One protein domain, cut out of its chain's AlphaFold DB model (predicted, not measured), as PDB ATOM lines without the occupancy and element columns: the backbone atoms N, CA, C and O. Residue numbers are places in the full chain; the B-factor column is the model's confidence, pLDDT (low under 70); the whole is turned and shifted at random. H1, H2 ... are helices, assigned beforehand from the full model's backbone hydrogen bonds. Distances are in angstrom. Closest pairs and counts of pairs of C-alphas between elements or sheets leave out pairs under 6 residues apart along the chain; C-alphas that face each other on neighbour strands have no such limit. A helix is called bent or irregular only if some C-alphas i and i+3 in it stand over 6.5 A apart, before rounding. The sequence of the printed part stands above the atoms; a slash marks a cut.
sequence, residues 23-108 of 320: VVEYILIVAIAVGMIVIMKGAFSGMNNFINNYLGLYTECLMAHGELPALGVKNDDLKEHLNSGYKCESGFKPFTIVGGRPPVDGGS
ATOM      1  N   VAL A  23     160.176 219.432 123.909       83.25
ATOM      2  CA  VAL A  23     159.989 218.069 124.430       83.25
ATOM      3  C   VAL A  23     158.612 217.532 124.039       83.25
ATOM      4  O   VAL A  23     158.498 216.392 123.594       83.25
ATOM      5  N   VAL A  24     157.568 218.360 124.138       79.00
ATOM      6  CA  VAL A  24     156.206 217.979 123.730       79.00
ATOM      7  C   VAL A  24     156.134 217.699 122.226       79.00
ATOM      8  O   VAL A  24     155.495 216.734 121.810       79.00
ATOM      9  N   GLU A  25     156.826 218.494 121.410       82.81
ATOM     10  CA  GLU A  25     156.912 218.285 119.963       82.81
ATOM     11  C   GLU A  25     157.632 216.974 119.616       82.81
ATOM     12  O   GLU A  25     157.132 216.194 118.803       82.81
ATOM     13  N   TYR A  26     158.744 216.669 120.293       83.12
ATOM     14  CA  TYR A  26     159.463 215.410 120.095       83.12
ATOM     15  C   TYR A  26     158.611 214.190 120.478       83.12
ATOM     16  O   TYR A  26     158.535 213.226 119.714       83.12
ATOM     17  N   ILE A  27     157.904 214.245 121.612       82.69
ATOM     18  CA  ILE A  27     156.996 213.168 122.042       82.69
ATOM     19  C   ILE A  27     155.881 212.953 121.009       82.69
ATOM     20  O   ILE A  27     155.546 211.809 120.696       82.69
ATOM     21  N   LEU A  28     155.330 214.029 120.442       83.06
ATOM     22  CA  LEU A  28     154.277 213.946 119.430       83.06
ATOM     23  C   LEU A  28     154.786 213.323 118.119       83.06
ATOM     24  O   LEU A  28     154.112 212.457 117.559       83.06
ATOM     25  N   ILE A  29     155.989 213.686 117.667       85.75
ATOM     26  CA  ILE A  29     156.620 213.079 116.483       85.75
ATOM     27  C   ILE A  29     156.875 211.584 116.712       85.75
ATOM     28  O   ILE A  29     156.545 210.766 115.851       85.75
ATOM     29  N   VAL A  30     157.402 211.206 117.881       85.94
ATOM     30  CA  VAL A  30     157.650 209.798 118.231       85.94
ATOM     31  C   VAL A  30     156.340 209.008 118.286       85.94
ATOM     32  O   VAL A  30     156.272 207.909 117.738       85.94
ATOM     33  N   ALA A  31     155.277 209.565 118.872       83.31
ATOM     34  CA  ALA A  31     153.971 208.909 118.924       83.31
ATOM     35  C   ALA A  31     153.384 208.666 117.521       83.31
ATOM     36  O   ALA A  31     152.877 207.576 117.249       83.31
ATOM     37  N   ILE A  32     153.499 209.641 116.612       85.56
ATOM     38  CA  ILE A  32     153.059 209.492 115.216       85.56
ATOM     39  C   ILE A  32     153.906 208.443 114.485       85.56
ATOM     40  O   ILE A  32     153.351 207.586 113.795       85.56
ATOM     41  N   ALA A  33     155.231 208.467 114.658       88.31
ATOM     42  CA  ALA A  33     156.138 207.509 114.029       88.31
ATOM     43  C   ALA A  33     155.858 206.068 114.491       88.31
ATOM     44  O   ALA A  33     155.716 205.165 113.664       88.31
ATOM     45  N   VAL A  34     155.697 205.853 115.801       85.81
ATOM     46  CA  VAL A  34     155.329 204.542 116.361       85.81
ATOM     47  C   VAL A  34     153.943 204.115 115.871       85.81
ATOM     48  O   VAL A  34     153.768 202.964 115.469       85.81
ATOM     49  N   GLY A  35     152.977 205.038 115.819       85.56
ATOM     50  CA  GLY A  35     151.648 204.785 115.262       85.56
ATOM     51  C   GLY A  35     151.698 204.298 113.811       85.56
ATOM     52  O   GLY A  35     151.070 203.289 113.483       85.56
ATOM     53  N   MET A  36     152.497 204.940 112.954       81.75
ATOM     54  CA  MET A  36     152.678 204.501 111.565       81.75
ATOM     55  C   MET A  36     153.313 203.114 111.460       81.75
ATOM     56  O   MET A  36     152.847 202.300 110.665       81.75
ATOM     57  N   ILE A  37     154.322 202.808 112.280       80.81
ATOM     58  CA  ILE A  37     154.976 201.489 112.280       80.81
ATOM     59  C   ILE A  37     153.992 200.386 112.697       80.81
ATOM     60  O   ILE A  37     153.985 199.304 112.103       80.81
ATOM     61  N   VAL A  38     153.132 200.647 113.685       81.19
ATOM     62  CA  VAL A  38     152.107 199.688 114.129       81.19
ATOM     63  C   VAL A  38     151.042 199.477 113.051       81.19
ATOM     64  O   VAL A  38     150.685 198.331 112.768       81.19
ATOM     65  N   ILE A  39     150.578 200.551 112.402       78.62
ATOM     66  CA  ILE A  39     149.618 200.463 111.288       78.62
ATOM     67  C   ILE A  39     150.224 199.679 110.118       78.62
ATOM     68  O   ILE A  39     149.569 198.787 109.577       78.62
ATOM     69  N   MET A  40     151.486 199.949 109.771       75.94
ATOM     70  CA  MET A  40     152.222 199.194 108.755       75.94
ATOM     71  C   MET A  40     152.306 197.709 109.117       75.94
ATOM     72  O   MET A  40     151.956 196.864 108.298       75.94
ATOM     73  N   LYS A  41     152.676 197.359 110.354       74.94
ATOM     74  CA  LYS A  41     152.705 195.955 110.799       74.94
ATOM     75  C   LYS A  41     151.341 195.266 110.705       74.94
ATOM     76  O   LYS A  41     151.281 194.108 110.293       74.94
ATOM     77  N   GLY A  42     150.260 195.965 111.051       73.81
ATOM     78  CA  GLY A  42     148.899 195.451 110.894       73.81
ATOM     79  C   GLY A  42     148.559 195.171 109.428       73.81
ATOM     80  O   GLY A  42     148.104 194.073 109.103       73.81
ATOM     81  N   ALA A  43     148.866 196.122 108.543       71.56
ATOM     82  CA  ALA A  43     148.639 196.001 107.103       71.56
ATOM     83  C   ALA A  43     149.475 194.880 106.455       71.56
ATOM     84  O   ALA A  43     149.005 194.210 105.538       71.56
ATOM     85  N   PHE A  44     150.689 194.632 106.953       75.25
ATOM     86  CA  PHE A  44     151.599 193.635 106.383       75.25
ATOM     87  C   PHE A  44     151.382 192.199 106.876       75.25
ATOM     88  O   PHE A  44     151.915 191.270 106.272       75.25
ATOM     89  N   SER A  45     150.559 191.977 107.906       71.62
ATOM     90  CA  SER A  45     150.246 190.620 108.384       71.62
ATOM     91  C   SER A  45     149.599 189.740 107.301       71.62
ATOM     92  O   SER A  45     149.988 188.587 107.125       71.62
ATOM     93  N   GLY A  46     148.683 190.305 106.503       68.88
ATOM     94  CA  GLY A  46     148.113 189.633 105.330       68.88
ATOM     95  C   GLY A  46     149.097 189.533 104.163       68.88
ATOM     96  O   GLY A  46     149.064 188.569 103.402       68.88
ATOM     97  N   MET A  47     150.032 190.484 104.058       73.12
ATOM     98  CA  MET A  47     150.994 190.535 102.959       73.12
ATOM     99  C   MET A  47     152.000 189.382 103.005       73.12
ATOM    100  O   MET A  47     152.352 188.867 101.952       73.12
ATOM    101  N   ASN A  48     152.412 188.910 104.185       75.31
ATOM    102  CA  ASN A  48     153.284 187.732 104.277       75.31
ATOM    103  C   ASN A  48     152.599 186.466 103.742       75.31
ATOM    104  O   ASN A  48     153.204 185.715 102.984       75.31
ATOM    105  N   ASN A  49     151.321 186.254 104.074       76.19
ATOM    106  CA  ASN A  49     150.548 185.132 103.532       76.19
ATOM    107  C   ASN A  49     150.311 185.288 102.030       76.19
ATOM    108  O   ASN A  49     150.436 184.323 101.281       76.19
ATOM    109  N   PHE A  50     150.026 186.510 101.580       78.88
ATOM    110  CA  PHE A  50     149.922 186.824 100.162       78.88
ATOM    111  C   PHE A  50     151.224 186.504  99.419       78.88
ATOM    112  O   PHE A  50     151.182 185.795  98.423       78.88
ATOM    113  N   ILE A  51     152.375 186.966  99.916       79.88
ATOM    114  CA  ILE A  51     153.691 186.739  99.308       79.88
ATOM    115  C   ILE A  51     154.034 185.250  99.305       79.88
ATOM    116  O   ILE A  51     154.455 184.738  98.276       79.88
ATOM    117  N   ASN A  52     153.817 184.532 100.405       78.81
ATOM    118  CA  ASN A  52     154.119 183.101 100.469       78.81
ATOM    119  C   ASN A  52     153.237 182.286  99.510       78.81
ATOM    120  O   ASN A  52     153.745 181.438  98.779       78.81
ATOM    121  N   ASN A  53     151.938 182.587  99.445       77.25
ATOM    122  CA  ASN A  53     151.016 181.896  98.541       77.25
ATOM    123  C   ASN A  53     151.215 182.307  97.073       77.25
ATOM    124  O   ASN A  53     151.012 181.493  96.177       77.25
ATOM    125  N   TYR A  54     151.607 183.556  96.808       75.69
ATOM    126  CA  TYR A  54     151.756 184.087  95.451       75.69
ATOM    127  C   TYR A  54     153.152 183.891  94.863       75.69
ATOM    128  O   TYR A  54     153.263 183.734  93.660       75.69
ATOM    129  N   LEU A  55     154.223 183.915  95.660       81.12
ATOM    130  CA  LEU A  55     155.585 183.676  95.173       81.12
ATOM    131  C   LEU A  55     156.030 182.239  95.410       81.12
ATOM    132  O   LEU A  55     156.679 181.682  94.537       81.12
ATOM    133  N   GLY A  56     155.685 181.617  96.538       77.12
ATOM    134  CA  GLY A  56     156.104 180.243  96.821       77.12
ATOM    135  C   GLY A  56     155.406 179.250  95.898       77.12
ATOM    136  O   GLY A  56     156.008 178.690  94.987       77.12
ATOM    137  N   LEU A  57     154.098 179.102  96.084       70.19
ATOM    138  CA  LEU A  57     153.319 178.061  95.412       70.19
ATOM    139  C   LEU A  57     153.166 178.292  93.898       70.19
ATOM    140  O   LEU A  57     153.125 177.346  93.114       70.19
ATOM    141  N   TYR A  58     153.130 179.556  93.472       71.31
ATOM    142  CA  TYR A  58     153.112 179.918  92.054       71.31
ATOM    143  C   TYR A  58     154.413 179.530  91.344       71.31
ATOM    144  O   TYR A  58     154.365 178.969  90.252       71.31
ATOM    145  N   THR A  59     155.575 179.812  91.949       77.62
ATOM    146  CA  THR A  59     156.868 179.480  91.326       77.62
ATOM    147  C   THR A  59     157.150 177.987  91.382       77.62
ATOM    148  O   THR A  59     157.682 177.447  90.418       77.62
ATOM    149  N   GLU A  60     156.729 177.300  92.446       77.81
ATOM    150  CA  GLU A  60     156.806 175.841  92.548       77.81
ATOM    151  C   GLU A  60     156.017 175.162  91.424       77.81
ATOM    152  O   GLU A  60     156.545 174.308  90.714       77.81
ATOM    153  N   CYS A  61     154.787 175.611  91.184       73.69
ATOM    154  CA  CYS A  61     153.975 175.136  90.072       73.69
ATOM    155  C   CYS A  61     154.591 175.446  88.699       73.69
ATOM    156  O   CYS A  61     154.627 174.576  87.824       73.69
ATOM    157  N   LEU A  62     155.121 176.660  88.523       79.31
ATOM    158  CA  LEU A  62     155.758 177.080  87.276       79.31
ATOM    159  C   LEU A  62     157.020 176.250  86.984       79.31
ATOM    160  O   LEU A  62     157.265 175.904  85.832       79.31
ATOM    161  N   MET A  63     157.775 175.861  88.016       79.62
ATOM    162  CA  MET A  63     158.927 174.960  87.884       79.62
ATOM    163  C   MET A  63     158.527 173.494  87.665       79.62
ATOM    164  O   MET A  63     159.210 172.791  86.924       79.62
ATOM    165  N   ALA A  64     157.448 173.021  88.291       75.12
ATOM    166  CA  ALA A  64     157.026 171.623  88.204       75.12
ATOM    167  C   ALA A  64     156.319 171.286  86.883       75.12
ATOM    168  O   ALA A  64     156.500 170.191  86.347       75.12
ATOM    169  N   HIS A  65     155.506 172.210  86.365       75.44
ATOM    170  CA  HIS A  65     154.635 171.952  85.218       75.44
ATOM    171  C   HIS A  65     154.922 172.837  84.002       75.44
ATOM    172  O   HIS A  65     154.463 172.506  82.914       75.44
ATOM    173  N   GLY A  66     155.683 173.928  84.142       76.38
ATOM    174  CA  GLY A  66     155.941 174.858  83.035       76.38
ATOM    175  C   GLY A  66     154.699 175.628  82.566       76.38
ATOM    176  O   GLY A  66     154.748 176.313  81.546       76.38
ATOM    177  N   GLU A  67     153.595 175.531  83.305       70.31
ATOM    178  CA  GLU A  67     152.317 176.167  83.004       70.31
ATOM    179  C   GLU A  67     152.039 177.274  84.024       70.31
ATOM    180  O   GLU A  67     152.329 177.137  85.214       70.31
ATOM    181  N   LEU A  68     151.480 178.392  83.559       64.75
ATOM    182  CA  LEU A  68     151.093 179.488  84.440       64.75
ATOM    183  C   LEU A  68     149.718 179.179  85.056       64.75
ATOM    184  O   LEU A  68     148.772 178.938  84.301       64.75
ATOM    185  N   PRO A  69     149.563 179.243  86.393       64.75
ATOM    186  CA  PRO A  69     148.254 179.212  87.035       64.75
ATOM    187  C   PRO A  69     147.345 180.269  86.415       64.75
ATOM    188  O   PRO A  69     147.757 181.423  86.244       64.75
ATOM    189  N   ALA A  70     146.113 179.894  86.080       64.75
ATOM    190  CA  ALA A  70     145.206 180.801  85.399       64.75
ATOM    191  C   ALA A  70     144.806 181.934  86.362       64.75
ATOM    192  O   ALA A  70     144.086 181.744  87.350       64.75
ATOM    193  N   LEU A  71     145.331 183.133  86.102       63.06
ATOM    194  CA  LEU A  71     145.053 184.337  86.879       63.06
ATOM    195  C   LEU A  71     143.820 185.035  86.293       63.06
ATOM    196  O   LEU A  71     143.831 185.467  85.146       63.06
ATOM    197  N   GLY A  72     142.766 185.182  87.099       58.84
ATOM    198  CA  GLY A  72     141.612 186.025  86.762       58.84
ATOM    199  C   GLY A  72     140.441 185.336  86.059       58.84
ATOM    200  O   GLY A  72     139.500 186.025  85.666       58.84
ATOM    201  N   VAL A  73     140.445 184.007  85.933       62.53
ATOM    202  CA  VAL A  73     139.252 183.270  85.486       62.53
ATOM    203  C   VAL A  73     138.210 183.260  86.603       62.53
ATOM    204  O   VAL A  73     138.537 183.094  87.782       62.53
ATOM    205  N   LYS A  74     136.943 183.490  86.247       61.03
ATOM    206  CA  LYS A  74     135.840 183.455  87.213       61.03
ATOM    207  C   LYS A  74     135.679 182.027  87.735       61.03
ATOM    208  O   LYS A  74     135.967 181.071  87.027       61.03
ATOM    209  N   ASN A  75     135.191 181.884  88.969       61.53
ATOM    210  CA  ASN A  75     135.039 180.583  89.641       61.53
ATOM    211  C   ASN A  75     134.255 179.544  88.819       61.53
ATOM    212  O   ASN A  75     134.471 178.346  88.994       61.53
ATOM    213  N   ASP A  76     133.358 179.999  87.944       63.19
ATOM    214  CA  ASP A  76     132.562 179.130  87.077       63.19
ATOM    215  C   ASP A  76     133.398 178.541  85.927       63.19
ATOM    216  O   ASP A  76     133.299 177.345  85.668       63.19
ATOM    217  N   ASP A  77     134.308 179.328  85.346       60.97
ATOM    218  CA  ASP A  77     135.252 178.887  84.307       60.97
ATOM    219  C   ASP A  77     136.419 178.080  84.913       60.97
ATOM    220  O   ASP A  77     137.005 177.202  84.280       60.97
ATOM    221  N   LEU A  78     136.744 178.320  86.192       62.19
ATOM    222  CA  LEU A  78     137.795 177.594  86.917       62.19
ATOM    223  C   LEU A  78     137.488 176.089  87.035       62.19
ATOM    224  O   LEU A  78     138.398 175.261  87.001       62.19
ATOM    225  N   LYS A  79     136.203 175.721  87.130       62.34
ATOM    226  CA  LYS A  79     135.750 174.316  87.158       62.34
ATOM    227  C   LYS A  79     135.989 173.587  85.837       62.34
ATOM    228  O   LYS A  79     136.184 172.374  85.844       62.34
ATOM    229  N   GLU A  80     135.999 174.311  84.726       61.12
ATOM    230  CA  GLU A  80     136.293 173.760  83.402       61.12
ATOM    231  C   GLU A  80     137.807 173.529  83.229       61.12
ATOM    232  O   GLU A  80     138.245 172.524  82.658       61.12
ATOM    233  N   HIS A  81     138.624 174.386  83.851       58.03
ATOM    234  CA  HIS A  81     140.081 174.242  83.894       58.03
ATOM    235  C   HIS A  81     140.584 173.162  84.869       58.03
ATOM    236  O   HIS A  81     141.606 172.527  84.620       58.03
ATOM    237  N   LEU A  82     139.829 172.866  85.928       61.97
ATOM    238  CA  LEU A  82     140.107 171.761  86.860       61.97
ATOM    239  C   LEU A  82     140.083 170.375  86.185       61.97
ATOM    240  O   LEU A  82     140.836 169.484  86.577       61.97
ATOM    241  N   ASN A  83     139.245 170.195  85.159       57.59
ATOM    242  CA  ASN A  83     139.064 168.912  84.468       57.59
ATOM    243  C   ASN A  83     139.943 168.746  83.218       57.59
ATOM    244  O   ASN A  83     140.020 167.647  82.673       57.59
ATOM    245  N   SER A  84     140.617 169.804  82.758       57.38
ATOM    246  CA  SER A  84     141.419 169.795  81.522       57.38
ATOM    247  C   SER A  84     142.896 169.427  81.727       57.38
ATOM    248  O   SER A  84     143.699 169.565  80.812       57.38
ATOM    249  N   GLY A  85     143.258 168.884  82.895       54.03
ATOM    250  CA  GLY A  85     144.590 168.315  83.140       54.03
ATOM    251  C   GLY A  85     145.615 169.277  83.748       54.03
ATOM    252  O   GLY A  85     146.741 168.854  84.011       54.03
ATOM    253  N   TYR A  86     145.222 170.517  84.055       60.78
ATOM    254  CA  TYR A  86     146.044 171.490  84.777       60.78
ATOM    255  C   TYR A  86     146.176 171.079  86.254       60.78
ATOM    256  O   TYR A  86     145.444 171.542  87.130       60.78
ATOM    257  N   LYS A  87     147.114 170.167  86.538       63.38
ATOM    258  CA  LYS A  87     147.343 169.569  87.872       63.38
ATOM    259  C   LYS A  87     147.668 170.587  88.962       63.38
ATOM    260  O   LYS A  87     147.465 170.311  90.135       63.38
ATOM    261  N   CYS A  88     148.181 171.744  88.570       67.44
ATOM    262  CA  CYS A  88     148.528 172.803  89.496       67.44
ATOM    263  C   CYS A  88     147.297 173.556  90.010       67.44
ATOM    264  O   CYS A  88     147.197 173.835  91.198       67.44
ATOM    265  N   GLU A  89     146.324 173.838  89.143       67.69
ATOM    266  CA  GLU A  89     145.151 174.646  89.485       67.69
ATOM    267  C   GLU A  89     144.256 173.958  90.529       67.69
ATOM    268  O   GLU A  89     143.650 174.619  91.370       67.69
ATOM    269  N   SER A  90     144.238 172.620  90.537       68.00
ATOM    270  CA  SER A  90     143.448 171.819  91.478       68.00
ATOM    271  C   SER A  90     143.915 171.884  92.929       68.00
ATOM    272  O   SER A  90     143.137 171.578  93.835       68.00
ATOM    273  N   GLY A  91     145.152 172.323  93.164       68.31
ATOM    274  CA  GLY A  91     145.710 172.495  94.501       68.31
ATOM    275  C   GLY A  91     145.315 173.806  95.181       68.31
ATOM    276  O   GLY A  91     145.556 173.944  96.382       68.31
ATOM    277  N   PHE A  92     144.703 174.760  94.467       73.12
ATOM    278  CA  PHE A  92     144.512 176.125  94.965       73.12
ATOM    279  C   PHE A  92     143.049 176.547  95.083       73.12
ATOM    280  O   PHE A  92     142.204 176.272  94.235       73.12
ATOM    281  N   LYS A  93     142.757 177.286  96.155       75.75
ATOM    282  CA  LYS A  93     141.506 178.030  96.318       75.75
ATOM    283  C   LYS A  93     141.535 179.293  95.450       75.75
ATOM    284  O   LYS A  93     142.613 179.786  95.116       75.75
ATOM    285  N   PRO A  94     140.372 179.875  95.117       72.25
ATOM    286  CA  PRO A  94     140.323 181.116  94.357       72.25
ATOM    287  C   PRO A  94     141.067 182.264  95.048       72.25
ATOM    288  O   PRO A  94     141.228 182.297  96.271       72.25
ATOM    289  N   PHE A  95     141.517 183.222  94.237       74.44
ATOM    290  CA  PHE A  95     142.280 184.377  94.697       74.44
ATOM    291  C   PHE A  95     141.471 185.253  95.662       74.44
ATOM    292  O   PHE A  95     140.328 185.623  95.394       74.44
ATOM    293  N   THR A  96     142.110 185.651  96.758       72.38
ATOM    294  CA  THR A  96     141.596 186.609  97.737       72.38
ATOM    295  C   THR A  96     142.596 187.747  97.926       72.38
ATOM    296  O   THR A  96     143.804 187.531  97.974       72.38
ATOM    297  N   ILE A  97     142.094 188.974  98.087       68.56
ATOM    298  CA  ILE A  97     142.935 190.171  98.273       68.56
ATOM    299  C   ILE A  97     143.771 190.083  99.562       68.56
ATOM    300  O   ILE A  97     144.879 190.599  99.617       68.56
ATOM    301  N   VAL A  98     143.249 189.418 100.596       65.38
ATOM    302  CA  VAL A  98     143.875 189.364 101.928       65.38
ATOM    303  C   VAL A  98     144.758 188.126 102.115       65.38
ATOM    304  O   VAL A  98     145.759 188.200 102.820       65.38
ATOM    305  N   GLY A  99     144.408 186.991 101.503       65.38
ATOM    306  CA  GLY A  99     145.111 185.714 101.684       65.38
ATOM    307  C   GLY A  99     145.872 185.227 100.452       65.38
ATOM    308  O   GLY A  99     146.488 184.163 100.501       65.38
ATOM    309  N   GLY A 100     145.817 185.960  99.338       73.44
ATOM    310  CA  GLY A 100     146.311 185.474  98.056       73.44
ATOM    311  C   GLY A 100     145.527 184.240  97.611       73.44
ATOM    312  O   GLY A 100     144.296 184.221  97.688       73.44
ATOM    313  N   ARG A 101     146.244 183.213  97.155       72.88
ATOM    314  CA  ARG A 101     145.685 181.975  96.602       72.88
ATOM    315  C   ARG A 101     146.040 180.787  97.514       72.88
ATOM    316  O   ARG A 101     147.034 180.111  97.266       72.88
ATOM    317  N   PRO A 102     145.323 180.594  98.635       73.00
ATOM    318  CA  PRO A 102     145.689 179.569  99.604       73.00
ATOM    319  C   PRO A 102     145.484 178.161  99.025       73.00
ATOM    320  O   PRO A 102     144.599 177.975  98.185       73.00
ATOM    321  N   PRO A 103     146.253 177.160  99.474       71.19
ATOM    322  CA  PRO A 103     146.029 175.777  99.075       71.19
ATOM    323  C   PRO A 103     144.647 175.278  99.533       71.19
ATOM    324  O   PRO A 103     144.055 175.783 100.497       71.19
ATOM    325  N   VAL A 104     144.092 174.297  98.821       76.00
ATOM    326  CA  VAL A 104     142.854 173.619  99.229       76.00
ATOM    327  C   VAL A 104     143.166 172.741 100.442       76.00
ATOM    328  O   VAL A 104     143.969 171.816 100.344       76.00
ATOM    329  N   ASP A 105     142.536 173.020 101.590       58.03
ATOM    330  CA  ASP A 105     142.685 172.213 102.807       58.03
ATOM    331  C   ASP A 105     142.200 170.784 102.510       58.03
ATOM    332  O   ASP A 105     140.999 170.543 102.390       58.03
ATOM    333  N   GLY A 106     143.135 169.850 102.316       54.19
ATOM    334  CA  GLY A 106     142.854 168.456 101.941       54.19
ATOM    335  C   GLY A 106     143.374 168.023 100.563       54.19
ATOM    336  O   GLY A 106     143.282 166.843 100.227       54.19
ATOM    337  N   GLY A 107     143.961 168.933  99.780       45.12
ATOM    338  CA  GLY A 107     144.681 168.601  98.551       45.12
ATOM    339  C   GLY A 107     146.018 167.942  98.875       45.12
ATOM    340  O   GLY A 107     146.978 168.608  99.243       45.12
ATOM    341  N   SER A 108     146.047 166.617  98.778       42.34
ATOM    342  CA  SER A 108     147.228 165.783  98.982       42.34
ATOM    343  C   SER A 108     148.435 166.325  98.217       42.34
ATOM    344  O   SER A 108     148.416 166.428  96.993       42.34
TER     345      SER A 108
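What this domain is: This is residues 23 to 108 of the 320 residues of an uncharacterized protein of Bdellovibrio sp. qaytius (UniProt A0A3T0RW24). One long bent helix, H1, makes the length: its first arm sticks out with residues 23 to 42, and its second arm forms one side of a small body with the short helix H2 and a folded loop, residues 83 to 108. The printed part has 86 residues, H1 then H2 and no named strand, and is all helix. It is extended, a rod of 67 by 26 by 22 A, with a radius of gyration of the C-alphas of 19.4 A.

How they stand to each other: H1, residues 23 to 65, was assigned as one helix by its hydrogen bonds but is bent: C-alphas 43 and 46 are 6.6 A apart. Its arms H1a, residues 23 to 43, and H1b, residues 46 to 65, stand at a steep tilt of 36 degrees, only just steep. H2, residues 75 to 82, is apart from both arms. Every O i to N i+4 pair is within hydrogen-bond range in H1a, 14 of 16 in H1b and 2 of 4 in H2.

Where its parts are: H1a measures 30.3 A from C-alpha 23 at (159.989, 218.069, 124.430); H1b measures 27.6 A; H2 measures 10.5 A, ending at C-alpha 82 (140.107, 171.761, 86.860).

The domain as a whole: The farthest C-alphas, of Val 23 and Ser 84, are 67.2 A apart. The printed part has no cut, and the link from H1 to H2 is short. Confidence is under 70 at residues 46, 68 to 91, 97 to 99 and 105 to 108.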